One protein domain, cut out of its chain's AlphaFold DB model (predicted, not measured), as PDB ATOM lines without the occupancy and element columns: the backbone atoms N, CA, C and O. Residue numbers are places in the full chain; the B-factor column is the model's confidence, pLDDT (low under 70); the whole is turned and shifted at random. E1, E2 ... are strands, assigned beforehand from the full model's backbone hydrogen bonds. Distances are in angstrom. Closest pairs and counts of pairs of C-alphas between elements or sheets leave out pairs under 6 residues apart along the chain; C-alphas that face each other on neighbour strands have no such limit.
ATOM      1  N   PRO A  22      16.538  55.543  46.511       85.50
ATOM      2  CA  PRO A  22      17.763  56.081  45.936       85.50
ATOM      3  C   PRO A  22      17.455  57.080  44.813       85.50
ATOM      4  O   PRO A  22      16.450  56.975  44.117       85.50
ATOM      5  N   VAL A  23      18.356  58.044  44.592       90.88
ATOM      6  CA  VAL A  23      18.165  59.094  43.569       90.88
ATOM      7  C   VAL A  23      17.901  58.524  42.173       90.88
ATOM      8  O   VAL A  23      17.204  59.140  41.380       90.88
ATOM      9  N   ASN A  24      18.430  57.338  41.889       90.44
ATOM     10  CA  ASN A  24      18.294  56.645  40.620       90.44
ATOM     11  C   ASN A  24      17.263  55.512  40.639       90.44
ATOM     12  O   ASN A  24      17.414  54.550  39.888       90.44
ATOM     13  N   ASP A  25      16.246  55.613  41.491       88.94
ATOM     14  CA  ASP A  25      15.090  54.709  41.492       88.94
ATOM     15  C   ASP A  25      14.323  54.756  40.157       88.94
ATOM     16  O   ASP A  25      13.913  53.738  39.603       88.94
ATOM     17  N   ASP A  26      14.238  55.953  39.572       90.50
ATOM     18  CA  ASP A  26      13.589  56.187  38.286       90.50
ATOM     19  C   ASP A  26      14.579  56.253  37.121       90.50
ATOM     20  O   ASP A  26      15.660  56.845  37.212       90.50
ATOM     21  N   LEU A  27      14.140  55.755  35.962       90.25
ATOM     22  CA  LEU A  27      14.870  55.817  34.691       90.25
ATOM     23  C   LEU A  27      15.323  57.245  34.342       90.25
ATOM     24  O   LEU A  27      16.440  57.452  33.869       90.25
ATOM     25  N   ALA A  28      14.462  58.235  34.592       91.31
ATOM     26  CA  ALA A  28      14.744  59.643  34.313       91.31
ATOM     27  C   ALA A  28      15.958  60.165  35.102       91.31
ATOM     28  O   ALA A  28      16.696  61.020  34.611       91.31
ATOM     29  N   ASN A  29      16.200  59.598  36.286       92.69
ATOM     30  CA  ASN A  29      17.276  59.976  37.193       92.69
ATOM     31  C   ASN A  29      18.466  59.003  37.140       92.69
ATOM     32  O   ASN A  29      19.283  58.966  38.061       92.69
ATOM     33  N   ALA A  30      18.590  58.220  36.060       90.75
ATOM     34  CA  ALA A  30      19.700  57.293  35.877       90.75
ATOM     35  C   ALA A  30      21.060  57.994  36.053       90.75
ATOM     36  O   ALA A  30      21.374  58.969  35.353       90.75
ATOM     37  N   ILE A  31      21.886  57.470  36.965       90.31
ATOM     38  CA  ILE A  31      23.212  58.020  37.270       90.31
ATOM     39  C   ILE A  31      24.135  57.819  36.072       90.31
ATOM     40  O   ILE A  31      24.282  56.706  35.568       90.31
ATOM     41  N   ASN A  32      24.777  58.900  35.628       90.44
ATOM     42  CA  ASN A  32      25.749  58.843  34.545       90.44
ATOM     43  C   ASN A  32      27.111  58.358  35.045       90.44
ATOM     44  O   ASN A  32      27.702  58.965  35.936       90.44
ATOM     45  N   LEU A  33      27.634  57.316  34.413       86.19
ATOM     46  CA  LEU A  33      28.981  56.818  34.636       86.19
ATOM     47  C   LEU A  33      29.910  57.450  33.610       86.19
ATOM     48  O   LEU A  33      29.872  57.127  32.426       86.19
ATOM     49  N   SER A  34      30.727  58.389  34.081       82.56
ATOM     50  CA  SER A  34      31.675  59.126  33.243       82.56
ATOM     51  C   SER A  34      32.894  58.295  32.853       82.56
ATOM     52  O   SER A  34      33.468  58.526  31.792       82.56
ATOM     53  N   ASN A  35      33.281  57.327  33.688       77.00
ATOM     54  CA  ASN A  35      34.329  56.365  33.381       77.00
ATOM     55  C   ASN A  35      33.706  54.991  33.117       77.00
ATOM     56  O   ASN A  35      33.026  54.439  33.979       77.00
ATOM     57  N   THR A  36      33.951  54.452  31.926       72.50
ATOM     58  CA  THR A  36      33.439  53.150  31.478       72.50
ATOM     59  C   THR A  36      34.562  52.198  31.081       72.50
ATOM     60  O   THR A  36      34.287  51.089  30.628       72.50
ATOM     61  N   ASP A  37      35.820  52.628  31.196       73.06
ATOM     62  CA  ASP A  37      36.980  51.798  30.888       73.06
ATOM     63  C   ASP A  37      37.444  51.113  32.171       73.06
ATOM     64  O   ASP A  37      38.003  51.748  33.064       73.06
ATOM     65  N   ALA A  38      37.123  49.821  32.287       68.62
ATOM     66  CA  ALA A  38      37.423  48.999  33.462       68.62
ATOM     67  C   ALA A  38      36.959  49.626  34.799       68.62
ATOM     68  O   ALA A  38      37.639  49.536  35.823       68.62
ATOM     69  N   PHE A  39      35.800  50.291  34.795       77.12
ATOM     70  CA  PHE A  39      35.272  50.966  35.975       77.12
ATOM     71  C   PHE A  39      34.642  49.986  36.968       77.12
ATOM     72  O   PHE A  39      33.767  49.194  36.616       77.12
ATOM     73  N   CYS A  40      34.995  50.133  38.240       78.62
ATOM     74  CA  CYS A  40      34.303  49.507  39.358       78.62
ATOM     75  C   CYS A  40      33.849  50.579  40.341       78.62
ATOM     76  O   CYS A  40      34.600  51.506  40.652       78.62
ATOM     77  N   SER A  41      32.624  50.443  40.856       74.38
ATOM     78  CA  SER A  41      32.175  51.329  41.924       74.38
ATOM     79  C   SER A  41      32.979  51.077  43.199       74.38
ATOM     80  O   SER A  41      33.376  49.944  43.484       74.38
ATOM     81  N   LEU A  42      33.130  52.122  44.014       70.12
ATOM     82  CA  LEU A  42      33.518  51.943  45.408       70.12
ATOM     83  C   LEU A  42      32.466  51.109  46.146       70.12
ATOM     84  O   LEU A  42      31.337  50.894  45.685       70.12
ATOM     85  N   ASP A  43      32.845  50.658  47.324       65.75
ATOM     86  CA  ASP A  43      31.974  49.888  48.199       65.75
ATOM     87  C   ASP A  43      30.870  50.748  48.756       65.75
ATOM     88  O   ASP A  43      31.091  51.905  49.104       65.75
ATOM     89  N   GLN A  44      29.668  50.179  48.816       64.31
ATOM     90  CA  GLN A  44      28.460  50.891  49.239       64.31
ATOM     91  C   GLN A  44      28.163  52.165  48.436       64.31
ATOM     92  O   GLN A  44      27.313  52.947  48.854       64.31
ATOM     93  N   ALA A  45      28.809  52.379  47.282       72.44
ATOM     94  CA  ALA A  45      28.607  53.590  46.490       72.44
ATOM     95  C   ALA A  45      27.134  53.783  46.094       72.44
ATOM     96  O   ALA A  45      26.682  54.911  45.923       72.44
ATOM     97  N   TYR A  46      26.388  52.679  45.982       78.44
ATOM     98  CA  TYR A  46      24.977  52.660  45.617       78.44
ATOM     99  C   TYR A  46      24.200  51.653  46.478       78.44
ATOM    100  O   TYR A  46      24.742  50.628  46.900       78.44
ATOM    101  N   ASN A  47      22.915  51.930  46.719       74.25
ATOM    102  CA  ASN A  47      21.973  51.063  47.435       74.25
ATOM    103  C   ASN A  47      20.590  51.099  46.736       74.25
ATOM    104  O   ASN A  47      20.304  52.026  45.988       74.25
ATOM    105  N   ASN A  48      19.778  50.056  46.922       78.94
ATOM    106  CA  ASN A  48      18.425  49.911  46.373       78.94
ATOM    107  C   ASN A  48      17.432  49.745  47.525       78.94
ATOM    108  O   ASN A  48      16.389  49.097  47.409       78.94
ATOM    109  N   LEU A  49      17.816  50.275  48.686       78.25
ATOM    110  CA  LEU A  49      16.977  50.298  49.860       78.25
ATOM    111  C   LEU A  49      15.799  51.215  49.542       78.25
ATOM    112  O   LEU A  49      15.996  52.343  49.114       78.25
ATOM    113  N   GLU A  50      14.585  50.693  49.704       83.62
ATOM    114  CA  GLU A  50      13.335  51.368  49.321       83.62
ATOM    115  C   GLU A  50      13.175  51.718  47.842       83.62
ATOM    116  O   GLU A  50      12.211  52.392  47.495       83.62
ATOM    117  N   ALA A  51      14.060  51.232  46.967       83.50
ATOM    118  CA  ALA A  51      13.832  51.349  45.538       83.50
ATOM    119  C   ALA A  51      12.508  50.666  45.162       83.50
ATOM    120  O   ALA A  51      12.159  49.595  45.683       83.50
ATOM    121  N   THR A  52      11.764  51.289  44.266       85.62
ATOM    122  CA  THR A  52      10.493  50.804  43.762       85.62
ATOM    123  C   THR A  52      10.704  49.831  42.604       85.62
ATOM    124  O   THR A  52      11.824  49.523  42.183       85.62
ATOM    125  N   SER A  53       9.611  49.225  42.147       85.06
ATOM    126  CA  SER A  53       9.635  48.410  40.937       85.06
ATOM    127  C   SER A  53       9.420  49.304  39.726       85.06
ATOM    128  O   SER A  53       8.419  50.015  39.653       85.06
ATOM    129  N   SER A  54      10.307  49.208  38.743       85.12
ATOM    130  CA  SER A  54      10.133  49.897  37.469       85.12
ATOM    131  C   SER A  54       8.925  49.346  36.694       85.12
ATOM    132  O   SER A  54       8.662  48.138  36.665       85.12
ATOM    133  N   SER A  55       8.226  50.246  35.997       84.25
ATOM    134  CA  SER A  55       7.093  49.948  35.112       84.25
ATOM    135  C   SER A  55       7.479  49.201  33.828       84.25
ATOM    136  O   SER A  55       6.600  48.744  33.101       84.25
ATOM    137  N   ASN A  56       8.775  49.016  33.551       81.56
ATOM    138  CA  ASN A  56       9.284  48.358  32.344       81.56
ATOM    139  C   ASN A  56       9.144  46.820  32.363       81.56
ATOM    140  O   ASN A  56       9.735  46.142  31.526       81.56
ATOM    141  N   GLY A  57       8.383  46.263  33.310       80.69
ATOM    142  CA  GLY A  57       8.161  44.823  33.438       80.69
ATOM    143  C   GLY A  57       9.404  44.049  33.884       80.69
ATOM    144  O   GLY A  57      10.366  44.629  34.398       80.69
ATOM    145  N   SER A  58       9.365  42.724  33.717       82.94
ATOM    146  CA  SER A  58      10.523  41.855  33.946       82.94
ATOM    147  C   SER A  58      11.390  41.804  32.690       82.94
ATOM    148  O   SER A  58      10.856  41.468  31.632       82.94
ATOM    149  N   PRO A  59      12.702  42.067  32.792       86.69
ATOM    150  CA  PRO A  59      13.634  41.815  31.699       86.69
ATOM    151  C   PRO A  59      13.655  40.336  31.302       86.69
ATOM    152  O   PRO A  59      13.401  39.465  32.141       86.69
ATOM    153  N   ILE A  60      14.000  40.041  30.048       84.94
ATOM    154  CA  ILE A  60      13.869  38.683  29.490       84.94
ATOM    155  C   ILE A  60      14.716  37.641  30.227       84.94
ATOM    156  O   ILE A  60      14.311  36.492  30.384       84.94
ATOM    157  N   ASN A  61      15.887  38.052  30.708       82.69
ATOM    158  CA  ASN A  61      16.832  37.173  31.390       82.69
ATOM    159  C   ASN A  61      16.630  37.147  32.913       82.69
ATOM    160  O   ASN A  61      17.429  36.549  33.630       82.69
ATOM    161  N   TRP A  62      15.609  37.825  33.446       84.75
ATOM    162  CA  TRP A  62      15.383  37.888  34.886       84.75
ATOM    163  C   TRP A  62      14.453  36.767  35.333       84.75
ATOM    164  O   TRP A  62      13.272  36.740  35.002       84.75
ATOM    165  N   ASN A  63      14.992  35.866  36.152       75.12
ATOM    166  CA  ASN A  63      14.237  34.780  36.763       75.12
ATOM    167  C   ASN A  63      13.939  35.132  38.231       75.12
ATOM    168  O   ASN A  63      14.865  35.322  39.022       75.12
ATOM    169  N   GLY A  64      12.658  35.196  38.614       66.69
ATOM    170  CA  GLY A  64      12.216  35.417  40.000       66.69
ATOM    171  C   GLY A  64      11.543  36.772  40.255       66.69
ATOM    172  O   GLY A  64      11.079  37.441  39.338       66.69
ATOM    173  N   THR A  65      11.437  37.166  41.529       62.19
ATOM    174  CA  THR A  65      10.732  38.391  41.948       62.19
ATOM    175  C   THR A  65      11.443  39.642  41.444       62.19
ATOM    176  O   THR A  65      12.596  39.868  41.800       62.19
ATOM    177  N   VAL A  66      10.751  40.487  40.686       68.00
ATOM    178  CA  VAL A  66      11.245  41.768  40.145       68.00
ATOM    179  C   VAL A  66      10.970  42.916  41.127       68.00
ATOM    180  O   VAL A  66       9.994  42.857  41.871       68.00
ATOM    181  N   GLY A  67      11.833  43.938  41.147       74.81
ATOM    182  CA  GLY A  67      11.670  45.155  41.955       74.81
ATOM    183  C   GLY A  67      12.954  45.622  42.637       74.81
ATOM    184  O   GLY A  67      13.956  44.901  42.607       74.81
ATOM    185  N   LYS A  68      12.897  46.783  43.300       79.25
ATOM    186  CA  LYS A  68      14.055  47.499  43.870       79.25
ATOM    187  C   LYS A  68      15.084  47.871  42.814       79.25
ATOM    188  O   LYS A  68      16.259  47.497  42.904       79.25
ATOM    189  N   ASP A  69      14.588  48.535  41.788       85.69
ATOM    190  CA  ASP A  69      15.332  48.807  40.579       85.69
ATOM    191  C   ASP A  69      16.083  50.116  40.699       85.69
ATOM    192  O   ASP A  69      15.534  51.127  41.107       85.69
ATOM    193  N   VAL A  70      17.355  50.093  40.327       87.44
ATOM    194  CA  VAL A  70      18.156  51.309  40.245       87.44
ATOM    195  C   VAL A  70      18.779  51.425  38.864       87.44
ATOM    196  O   VAL A  70      19.166  50.420  38.255       87.44
ATOM    197  N   TRP A  71      18.856  52.655  38.365       91.69
ATOM    198  CA  TRP A  71      19.206  52.956  36.985       91.69
ATOM    199  C   TRP A  71      20.545  53.662  36.861       91.69
ATOM    200  O   TRP A  71      20.884  54.594  37.592       91.69
ATOM    201  N   PHE A  72      21.303  53.241  35.865       91.06
ATOM    202  CA  PHE A  72      22.569  53.849  35.499       91.06
ATOM    203  C   PHE A  72      22.625  54.006  33.991       91.06
ATOM    204  O   PHE A  72      21.936  53.300  33.253       91.06
ATOM    205  N   LYS A  73      23.457  54.930  33.529       92.12
ATOM    206  CA  LYS A  73      23.706  55.151  32.109       92.12
ATOM    207  C   LYS A  73      25.177  55.396  31.850       92.12
ATOM    208  O   LYS A  73      25.894  55.881  32.723       92.12
ATOM    209  N   PHE A  74      25.617  55.052  30.653       90.56
ATOM    210  CA  PHE A  74      26.990  55.247  30.226       90.56
ATOM    211  C   PHE A  74      27.062  55.492  28.722       90.56
ATOM    212  O   PHE A  74      26.209  55.024  27.967       90.56
ATOM    213  N   THR A  75      28.095  56.208  28.289       90.44
ATOM    214  CA  THR A  75      28.388  56.398  26.867       90.44
ATOM    215  C   THR A  75      29.347  55.310  26.407       90.44
ATOM    216  O   THR A  75      30.421  55.151  26.983       90.44
ATOM    217  N   ALA A  76      28.984  54.556  25.371       88.38
ATOM    218  CA  ALA A  76      29.848  53.499  24.859       88.38
ATOM    219  C   ALA A  76      31.135  54.084  24.255       88.38
ATOM    220  O   ALA A  76      31.099  54.848  23.292       88.38
ATOM    221  N   LEU A  77      32.283  53.687  24.805       87.00
ATOM    222  CA  LEU A  77      33.612  54.005  24.262       87.00
ATOM    223  C   LEU A  77      34.179  52.874  23.390       87.00
ATOM    224  O   LEU A  77      35.225  53.036  22.760       87.00
ATOM    225  N   LYS A  78      33.513  51.715  23.388       86.38
ATOM    226  CA  LYS A  78      33.901  50.473  22.711       86.38
ATOM    227  C   LYS A  78      32.662  49.798  22.118       86.38
ATOM    228  O   LYS A  78      31.537  50.143  22.479       86.38
ATOM    229  N   PHE A  79      32.887  48.832  21.232       87.69
ATOM    230  CA  PHE A  79      31.820  48.057  20.591       87.69
ATOM    231  C   PHE A  79      31.233  46.975  21.501       87.69
ATOM    232  O   PHE A  79      30.119  46.530  21.254       87.69
ATOM    233  N   ASP A  80      31.931  46.593  22.570       86.38
ATOM    234  CA  ASP A  80      31.497  45.535  23.475       86.38
ATOM    235  C   ASP A  80      31.568  45.995  24.933       86.38
ATOM    236  O   ASP A  80      32.415  46.812  25.306       86.38
ATOM    237  N   VAL A  81      30.671  45.460  25.758       83.31
ATOM    238  CA  VAL A  81      30.629  45.699  27.202       83.31
ATOM    239  C   VAL A  81      30.349  44.401  27.949       83.31
ATOM    240  O   VAL A  81      29.484  43.613  27.552       83.31
ATOM    241  N   ALA A  82      31.043  44.214  29.068       86.19
ATOM    242  CA  ALA A  82      30.644  43.281  30.107       86.19
ATOM    243  C   ALA A  82      30.241  44.071  31.356       86.19
ATOM    244  O   ALA A  82      30.990  44.934  31.813       86.19
ATOM    245  N   ILE A  83      29.062  43.791  31.907       85.31
ATOM    246  CA  ILE A  83      28.582  44.403  33.150       85.31
ATOM    247  C   ILE A  83      28.390  43.285  34.161       85.31
ATOM    248  O   ILE A  83      27.527  42.425  33.994       85.31
ATOM    249  N   THR A  84      29.212  43.298  35.200       85.12
ATOM    250  CA  THR A  84      29.219  42.305  36.271       85.12
ATOM    251  C   THR A  84      28.582  42.878  37.516       85.12
ATOM    252  O   THR A  84      28.800  44.036  37.847       85.12
ATOM    253  N   ALA A  85      27.826  42.037  38.201       79.81
ATOM    254  CA  ALA A  85      27.002  42.341  39.342       79.81
ATOM    255  C   ALA A  85      27.323  41.381  40.476       79.81
ATOM    256  O   ALA A  85      27.067  40.185  40.341       79.81
ATOM    257  N   SER A  86      27.866  41.870  41.582       78.50
ATOM    258  CA  SER A  86      28.359  41.009  42.657       78.50
ATOM    259  C   SER A  86      27.490  41.129  43.901       78.50
ATOM    260  O   SER A  86      27.405  42.182  44.530       78.50
ATOM    261  N   GLY A  87      26.869  40.018  44.288       76.50
ATOM    262  CA  GLY A  87      26.172  39.868  45.556       76.50
ATOM    263  C   GLY A  87      27.102  39.387  46.671       76.50
ATOM    264  O   GLY A  87      28.327  39.483  46.589       76.50
ATOM    265  N   LYS A  88      26.506  38.875  47.748       81.00
ATOM    266  CA  LYS A  88      27.178  38.189  48.855       81.00
ATOM    267  C   LYS A  88      27.772  36.852  48.399       81.00
ATOM    268  O   LYS A  88      27.075  35.838  48.407       81.00
ATOM    269  N   VAL A  89      29.041  36.825  48.009       83.06
ATOM    270  CA  VAL A  89      29.685  35.612  47.464       83.06
ATOM    271  C   VAL A  89      30.178  34.624  48.535       83.06
ATOM    272  O   VAL A  89      30.354  33.444  48.254       83.06
ATOM    273  N   ASN A  90      30.397  35.075  49.776       82.88
ATOM    274  CA  ASN A  90      30.787  34.259  50.936       82.88
ATOM    275  C   ASN A  90      30.545  35.027  52.262       82.88
ATOM    276  O   ASN A  90      29.962  36.107  52.253       82.88
ATOM    277  N   SER A  91      30.956  34.488  53.417       81.44
ATOM    278  CA  SER A  91      30.743  35.131  54.733       81.44
ATOM    279  C   SER A  91      31.631  36.349  55.003       81.44
ATOM    280  O   SER A  91      31.232  37.218  55.770       81.44
ATOM    281  N   ALA A  92      32.815  36.408  54.389       77.75
ATOM    282  CA  ALA A  92      33.652  37.607  54.361       77.75
ATOM    283  C   ALA A  92      33.221  38.559  53.236       77.75
ATOM    284  O   ALA A  92      33.646  39.715  53.208       77.75
ATOM    285  N   SER A  93      32.378  38.064  52.315       68.25
ATOM    286  CA  SER A  93      31.825  38.870  51.257       68.25
ATOM    287  C   SER A  93      30.950  39.899  51.909       68.25
ATOM    288  O   SER A  93      30.111  39.596  52.766       68.25
ATOM    289  N   PRO A  94      31.124  41.115  51.462       64.81
ATOM    290  CA  PRO A  94      30.545  42.162  52.220       64.81
ATOM    291  C   PRO A  94      29.337  42.772  51.560       64.81
ATOM    292  O   PRO A  94      28.609  43.482  52.218       64.81
ATOM    293  N   ASN A  95      29.066  42.466  50.301       69.25
ATOM    294  CA  ASN A  95      27.756  42.721  49.735       69.25
ATOM    295  C   ASN A  95      26.701  41.934  50.525       69.25
ATOM    296  O   ASN A  95      26.939  40.808  50.957       69.25
ATOM    297  N   THR A  96      25.508  42.499  50.677       72.06
ATOM    298  CA  THR A  96      24.361  41.822  51.313       72.06
ATOM    299  C   THR A  96      23.381  41.245  50.304       72.06
ATOM    300  O   THR A  96      22.481  40.492  50.673       72.06
ATOM    301  N   LEU A  97      23.550  41.588  49.030       75.00
ATOM    302  CA  LEU A  97      22.617  41.229  47.982       75.00
ATOM    303  C   LEU A  97      22.660  39.732  47.669       75.00
ATOM    304  O   LEU A  97      23.725  39.121  47.585       75.00
ATOM    305  N   VAL A  98      21.487  39.157  47.445       78.94
ATOM    306  CA  VAL A  98      21.322  37.777  46.996       78.94
ATOM    307  C   VAL A  98      20.665  37.800  45.624       78.94
ATOM    308  O   VAL A  98      19.670  38.490  45.424       78.94
ATOM    309  N   ASN A  99      21.235  37.032  44.702       80.12
ATOM    310  CA  ASN A  99      20.853  36.912  43.305       80.12
ATOM    311  C   ASN A  99      20.825  38.273  42.570       80.12
ATOM    312  O   ASN A  99      19.747  38.750  42.199       80.12
ATOM    313  N   PRO A 100      21.988  38.941  42.396       81.31
ATOM    314  CA  PRO A 100      22.063  40.151  41.590       81.31
ATOM    315  C   PRO A 100      21.597  39.880  40.161       81.31
ATOM    316  O   PRO A 100      21.938  38.859  39.572       81.31
ATOM    317  N   LEU A 101      20.868  40.829  39.585       84.94
ATOM    318  CA  LEU A 101      20.418  40.781  38.199       84.94
ATOM    319  C   LEU A 101      20.737  42.107  37.510       84.94
ATOM    320  O   LEU A 101      20.717  43.170  38.143       84.94
ATOM    321  N   VAL A 102      21.032  42.022  36.213       87.12
ATOM    322  CA  VAL A 102      21.334  43.164  35.341       87.12
ATOM    323  C   VAL A 102      20.546  43.016  34.060       87.12
ATOM    324  O   VAL A 102      20.410  41.912  33.539       87.12
ATOM    325  N   ALA A 103      20.031  44.123  33.552       90.06
ATOM    326  CA  ALA A 103      19.495  44.206  32.203       90.06
ATOM    327  C   ALA A 103      20.033  45.463  31.526       90.06
ATOM    328  O   ALA A 103      20.246  46.483  32.187       90.06
ATOM    329  N   LEU A 104      20.259  45.373  30.220       92.44
ATOM    330  CA  LEU A 104      20.800  46.450  29.404       92.44
ATOM    331  C   LEU A 104      19.704  46.984  28.485       92.44
ATOM    332  O   LEU A 104      18.917  46.226  27.931       92.44
ATOM    333  N   TYR A 105      19.672  48.295  28.317       94.44
ATOM    334  CA  TYR A 105      18.661  49.024  27.573       94.44
ATOM    335  C   TYR A 105      19.314  50.056  26.667       94.44
ATOM    336  O   TYR A 105      20.440  50.511  26.893       94.44
ATOM    337  N   THR A 106      18.567  50.453  25.650       93.69
ATOM    338  CA  THR A 106      18.935  51.530  24.744       93.69
ATOM    339  C   THR A 106      17.750  52.452  24.517       93.69
ATOM    340  O   THR A 106      16.592  52.057  24.671       93.69
ATOM    341  N   VAL A 107      18.059  53.686  24.138       91.38
ATOM    342  CA  VAL A 107      17.110  54.597  23.511       91.38
ATOM    343  C   VAL A 107      17.564  54.753  22.069       91.38
ATOM    344  O   VAL A 107      18.714  55.123  21.815       91.38
ATOM    345  N   ASP A 108      16.685  54.427  21.127       87.94
ATOM    346  CA  ASP A 108      16.940  54.659  19.709       87.94
ATOM    347  C   ASP A 108      17.145  56.171  19.484       87.94
ATOM    348  O   ASP A 108      16.253  56.959  19.807       87.94
ATOM    349  N   PRO A 109      18.300  56.605  18.947       82.19
ATOM    350  CA  PRO A 109      18.602  58.025  18.784       82.19
ATOM    351  C   PRO A 109      17.729  58.713  17.723       82.19
ATOM    352  O   PRO A 109      17.641  59.937  17.706       82.19
ATOM    353  N   THR A 110      17.091  57.943  16.840       88.19
ATOM    354  CA  THR A 110      16.235  58.427  15.752       88.19
ATOM    355  C   THR A 110      14.776  58.480  16.183       88.19
ATOM    356  O   THR A 110      14.087  59.463  15.927       88.19
ATOM    357  N   THR A 111      14.290  57.412  16.819       91.00
ATOM    358  CA  THR A 111      12.867  57.281  17.171       91.00
ATOM    359  C   THR A 111      12.561  57.658  18.619       91.00
ATOM    360  O   THR A 111      11.398  57.845  18.966       91.00
ATOM    361  N   GLY A 112      13.579  57.768  19.478       88.31
ATOM    362  CA  GLY A 112      13.414  57.982  20.918       88.31
ATOM    363  C   GLY A 112      12.842  56.769  21.655       88.31
ATOM    364  O   GLY A 112      12.555  56.855  22.850       88.31
ATOM    365  N   ASN A 113      12.666  55.638  20.966       90.06
ATOM    366  CA  ASN A 113      12.070  54.446  21.548       90.06
ATOM    367  C   ASN A 113      13.023  53.807  22.557       90.06
ATOM    368  O   ASN A 113      14.168  53.483  22.238       90.06
ATOM    369  N   PHE A 114      12.520  53.597  23.770       91.06
ATOM    370  CA  PHE A 114      13.208  52.856  24.817       91.06
ATOM    371  C   PHE A 114      12.977  51.353  24.637       91.06
ATOM    372  O   PHE A 114      11.835  50.911  24.510       91.06
ATOM    373  N   GLY A 115      14.049  50.564  24.661       91.81
ATOM    374  CA  GLY A 115      13.970  49.116  24.495       91.81
ATOM    375  C   GLY A 115      15.037  48.366  25.282       91.81
ATOM    376  O   GLY A 115      16.164  48.840  25.439       91.81
ATOM    377  N   GLU A 116      14.676  47.180  25.773       92.38
ATOM    378  CA  GLU A 116      15.640  46.219  26.312       92.38
ATOM    379  C   GLU A 116      16.524  45.689  25.178       92.38
ATOM    380  O   GLU A 116      16.060  45.417  24.071       92.38
ATOM    381  N   MET A 117      17.812  45.530  25.464       91.56
ATOM    382  CA  MET A 117      18.753  44.874  24.574       91.56
ATOM    383  C   MET A 117      19.016  43.448  25.037       91.56
ATOM    384  O   MET A 117      19.355  43.201  26.192       91.56
ATOM    385  N   PHE A 118      18.973  42.516  24.089       89.81
ATOM    386  CA  PHE A 118      19.406  41.148  24.333       89.81
ATOM    387  C   PHE A 118      20.901  41.110  24.653       89.81
ATOM    388  O   PHE A 118      21.721  41.604  23.879       89.81
ATOM    389  N   SER A 119      21.247  40.485  25.772       88.81
ATOM    390  CA  SER A 119      22.616  40.213  26.214       88.81
ATOM    391  C   SER A 119      22.741  38.759  26.655       88.81
ATOM    392  O   SER A 119      21.756  38.157  27.089       88.81
ATOM    393  N   THR A 120      23.949  38.199  26.612       91.00
ATOM    394  CA  THR A 120      24.207  36.891  27.228       91.00
ATOM    395  C   THR A 120      24.405  37.078  28.727       91.00
ATOM    396  O   THR A 120      25.220  37.901  29.131       91.00
ATOM    397  N   MET A 121      23.648  36.352  29.553       89.38
ATOM    398  CA  MET A 121      23.747  36.425  31.012       89.38
ATOM    399  C   MET A 121      24.364  35.146  31.574       89.38
ATOM    400  O   MET A 121      23.940  34.042  31.239       89.38
ATOM    401  N   LEU A 122      25.344  35.303  32.457       90.12
ATOM    402  CA  LEU A 122      25.977  34.225  33.205       90.12
ATOM    403  C   LEU A 122      25.855  34.539  34.692       90.12
ATOM    404  O   LEU A 122      26.332  35.578  35.135       90.12
ATOM    405  N   SER A 123      25.233  33.648  35.459       88.00
ATOM    406  CA  SER A 123      25.069  33.806  36.906       88.00
ATOM    407  C   SER A 123      25.639  32.600  37.645       88.00
ATOM    408  O   SER A 123      25.186  31.473  37.435       88.00
ATOM    409  N   SER A 124      26.618  32.819  38.517       89.62
ATOM    410  CA  SER A 124      27.221  31.779  39.353       89.62
ATOM    411  C   SER A 124      27.721  32.377  40.658       89.62
ATOM    412  O   SER A 124      28.196  33.507  40.685       89.62
ATOM    413  N   SER A 125      27.633  31.613  41.749       88.19
ATOM    414  CA  SER A 125      28.201  31.998  43.051       88.19
ATOM    415  C   SER A 125      27.763  33.391  43.528       88.19
ATOM    416  O   SER A 125      28.545  34.123  44.123       88.19
ATOM    417  N   ASN A 126      26.500  33.753  43.265       83.88
ATOM    418  CA  ASN A 126      25.922  35.057  43.598       83.88
ATOM    419  C   ASN A 126      26.570  36.255  42.870       83.88
ATOM    420  O   ASN A 126      26.520  37.384  43.352       83.88
ATOM    421  N   VAL A 127      27.164  36.000  41.704       84.00
ATOM    422  CA  VAL A 127      27.672  36.994  40.758       84.00
ATOM    423  C   VAL A 127      26.958  36.795  39.426       84.00
ATOM    424  O   VAL A 127      26.838  35.664  38.957       84.00
ATOM    425  N   THR A 128      26.506  37.884  38.814       86.44
ATOM    426  CA  THR A 128      25.835  37.879  37.511       86.44
ATOM    427  C   THR A 128      26.560  38.806  36.556       86.44
ATOM    428  O   THR A 128      26.704  39.989  36.830       86.44
ATOM    429  N   THR A 129      26.978  38.298  35.407       87.06
ATOM    430  CA  THR A 129      27.593  39.090  34.343       87.06
ATOM    431  C   THR A 129      26.718  39.047  33.109       87.06
ATOM    432  O   THR A 129      26.289  37.972  32.691       87.06
ATOM    433  N   ILE A 130      26.489  40.209  32.503       88.81
ATOM    434  CA  ILE A 130      25.955  40.300  31.149       88.81
ATOM    435  C   ILE A 130      27.053  40.714  30.177       88.81
ATOM    436  O   ILE A 130      27.859  41.583  30.500       88.81
ATOM    437  N   ASN A 131      27.066  40.126  28.983       88.44
ATOM    438  CA  ASN A 131      27.942  40.544  27.893       88.44
ATOM    439  C   ASN A 131      27.097  40.983  26.696       88.44
ATOM    440  O   ASN A 131      26.142  40.302  26.303       88.44
ATOM    441  N   LYS A 132      27.452  42.126  26.109       89.38
ATOM    442  CA  LYS A 132      26.817  42.652  24.900       89.38
ATOM    443  C   LYS A 132      27.868  43.216  23.962       89.38
ATOM    444  O   LYS A 132      28.576  44.144  24.334       89.38
ATOM    445  N   GLY A 133      27.893  42.694  22.739       89.06
ATOM    446  CA  GLY A 133      28.658  43.275  21.642       89.06
ATOM    447  C   GLY A 133      27.820  44.066  20.648       89.06
ATOM    448  O   GLY A 133      26.589  44.064  20.726       89.06
ATOM    449  N   GLY A 134      28.474  44.740  19.706       88.31
ATOM    450  CA  GLY A 134      27.812  45.554  18.678       88.31
ATOM    451  C   GLY A 134      27.126  46.813  19.226       88.31
ATOM    452  O   GLY A 134      26.028  47.157  18.794       88.31
ATOM    453  N   LEU A 135      27.727  47.460  20.221       89.38
ATOM    454  CA  LEU A 135      27.376  48.808  20.662       89.38
ATOM    455  C   LEU A 135      27.875  49.848  19.655       89.38
ATOM    456  O   LEU A 135      28.893  49.654  18.999       89.38
ATOM    457  N   THR A 136      27.199  50.986  19.565       91.38
ATOM    458  CA  THR A 136      27.640  52.125  18.757       91.38
ATOM    459  C   THR A 136      28.420  53.098  19.633       91.38
ATOM    460  O   THR A 136      27.911  53.586  20.641       91.38
ATOM    461  N   ILE A 137      29.668  53.392  19.257       88.62
ATOM    462  CA  ILE A 137      30.517  54.335  19.997       88.62
ATOM    463  C   ILE A 137      29.851  55.716  20.028       88.62
ATOM    464  O   ILE A 137      29.374  56.210  19.008       88.62
ATOM    465  N   GLY A 138      29.827  56.338  21.207       88.06
ATOM    466  CA  GLY A 138      29.181  57.628  21.445       88.06
ATOM    467  C   GLY A 138      27.688  57.540  21.773       88.06
ATOM    468  O   GLY A 138      27.118  58.537  22.213       88.06
ATOM    469  N   GLN A 139      27.053  56.371  21.627       88.81
ATOM    470  CA  GLN A 139      25.664  56.173  22.039       88.81
ATOM    471  C   GLN A 139      25.563  55.941  23.552       88.81
ATOM    472  O   GLN A 139      26.426  55.306  24.166       88.81
ATOM    473  N   VAL A 140      24.489  56.465  24.150       88.75
ATOM    474  CA  VAL A 140      24.164  56.253  25.562       88.75
ATOM    475  C   VAL A 140      23.361  54.968  25.712       88.75
ATOM    476  O   VAL A 140      22.320  54.794  25.079       88.75
ATOM    477  N   TYR A 141      23.826  54.105  26.604       87.62
ATOM    478  CA  TYR A 141      23.128  52.900  27.027       87.62
ATOM    479  C   TYR A 141      22.772  53.004  28.504       87.62
ATOM    480  O   TYR A 141      23.481  53.645  29.282       87.62
ATOM    481  N   LEU A 142      21.664  52.376  28.888       88.06
ATOM    482  CA  LEU A 142      21.176  52.357  30.264       88.06
ATOM    483  C   LEU A 142      21.191  50.934  30.785       88.06
ATOM    484  O   LEU A 142      20.973  49.996  30.026       88.06
ATOM    485  N   PHE A 143      21.403  50.751  32.078       78.56
ATOM    486  CA  PHE A 143      21.232  49.446  32.694       78.56
ATOM    487  C   PHE A 143      20.452  49.547  33.995       78.56
ATOM    488  O   PHE A 143      20.579  50.507  34.759       78.56
ATOM    489  N   ARG A 144      19.621  48.527  34.201       76.69
ATOM    490  CA  ARG A 144      18.775  48.340  35.375       76.69
ATOM    491  C   ARG A 144      19.393  47.281  36.256       76.69
ATOM    492  O   ARG A 144      19.908  46.275  35.756       76.69
ATOM    493  N   TYR A 145      19.357  47.521  37.558       69.75
ATOM    494  CA  TYR A 145      20.308  46.878  38.438       69.75
ATOM    495  C   TYR A 145      19.758  46.549  39.825       69.75
ATOM    496  O   TYR A 145      18.903  47.267  40.336       69.75
ATOM    497  N   ARG A 146      20.290  45.474  40.441       67.19
ATOM    498  CA  ARG A 146      19.901  45.020  41.794       67.19
ATOM    499  C   ARG A 146      20.998  45.034  42.886       67.19
ATOM    500  O   ARG A 146      20.608  44.793  44.020       67.19
ATOM    501  N   ILE A 147      22.265  45.428  42.597       55.09
ATOM    502  CA  ILE A 147      23.376  45.957  43.485       55.09
ATOM    503  C   ILE A 147      24.825  45.362  43.486       55.09
ATOM    504  O   ILE A 147      25.008  44.181  43.247       55.09
ATOM    505  N   LYS A 148      25.832  46.274  43.623       57.94
ATOM    506  CA  LYS A 148      27.291  46.378  43.257       57.94
ATOM    507  C   LYS A 148      27.742  45.926  41.862       57.94
ATOM    508  O   LYS A 148      27.857  44.727  41.646       57.94
ATOM    509  N   PHE A 149      28.116  46.864  40.976       52.91
ATOM    510  CA  PHE A 149      28.543  46.542  39.608       52.91
ATOM    511  C   PHE A 149      29.986  46.947  39.254       52.91
ATOM    512  O   PHE A 149      30.530  47.921  39.774       52.91
ATOM    513  N   CYS A 150      30.563  46.214  38.303       47.31
ATOM    514  CA  CYS A 150      31.816  46.514  37.614       47.31
ATOM    515  C   CYS A 150      31.612  46.386  36.100       47.31
ATOM    516  O   CYS A 150      31.013  45.416  35.633       47.31
ATOM    517  N   MET A 151      32.142  47.330  35.330       49.56
ATOM    518  CA  MET A 151      32.291  47.204  33.883       49.56
ATOM    519  C   MET A 151      33.633  46.542  33.587       49.56
ATOM    520  O   MET A 151      34.677  47.034  34.011       49.56
ATOM    521  N   VAL A 152      33.608  45.414  32.879       44.97
ATOM    522  CA  VAL A 152      34.801  44.614  32.580       44.97
ATOM    523  C   VAL A 152      35.083  44.641  31.077       44.97
ATOM    524  O   VAL A 152      34.170  44.663  30.250       44.97
ATOM    525  N   ARG A 153      36.370  44.662  30.726       42.84
ATOM    526  CA  ARG A 153      36.867  44.587  29.349       42.84
ATOM    527  C   ARG A 153      36.919  43.132  28.883       42.84
ATOM    528  O   ARG A 153      37.399  42.275  29.623       42.84
TER     529      ARG A 153
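Overview. This is residues 22 to 153 of the 173 residues of an uncharacterized protein of Acinetobacter sp. (UniProt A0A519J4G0). With little regular structure, two twisted sheets stand partly face to face: E1-E2-E8-E4-E5, mixed, and E6-E7-E3-E9, antiparallel; residues 34 to 69 wrap round the larger. The 132 printed residues include nine named strands, E1 to E9 along the chain, and no named helix: all strand, with 46 residues in named elements. It is compact, radius of gyration of the C-alphas 13.9 A, spanning 47 by 31 by 25 A.

Along the chain. E1 is residues 31 to 33, from C-alpha 31 at (23.212, 58.020, 37.270); E2 70 to 75, 17.6 A; E8 140 to 145; E4 102 to 107, 17.0 A; E5 114 to 117. E6 is 120 to 124, E7 127 to 132, E3 81 to 86, E9 149 to 152, ending at (34.801, 44.614, 32.580).

Arrangement. E2 is antiparallel to E8, with N 72 and O 143 within hydrogen-bond range at 3.0 A. E6 and E7 form a hairpin, N 122 and O 129 at 2.8 A. The closest C-alphas of E4 and E7, Val 102 and Ile 130, are 6.9 A apart.

Size, cuts and confidence. The printed part has no cut. Links E1 to E2 and E3 to E4 are long. pLDDT is under 70 in 18 residues, among them 145 to 153.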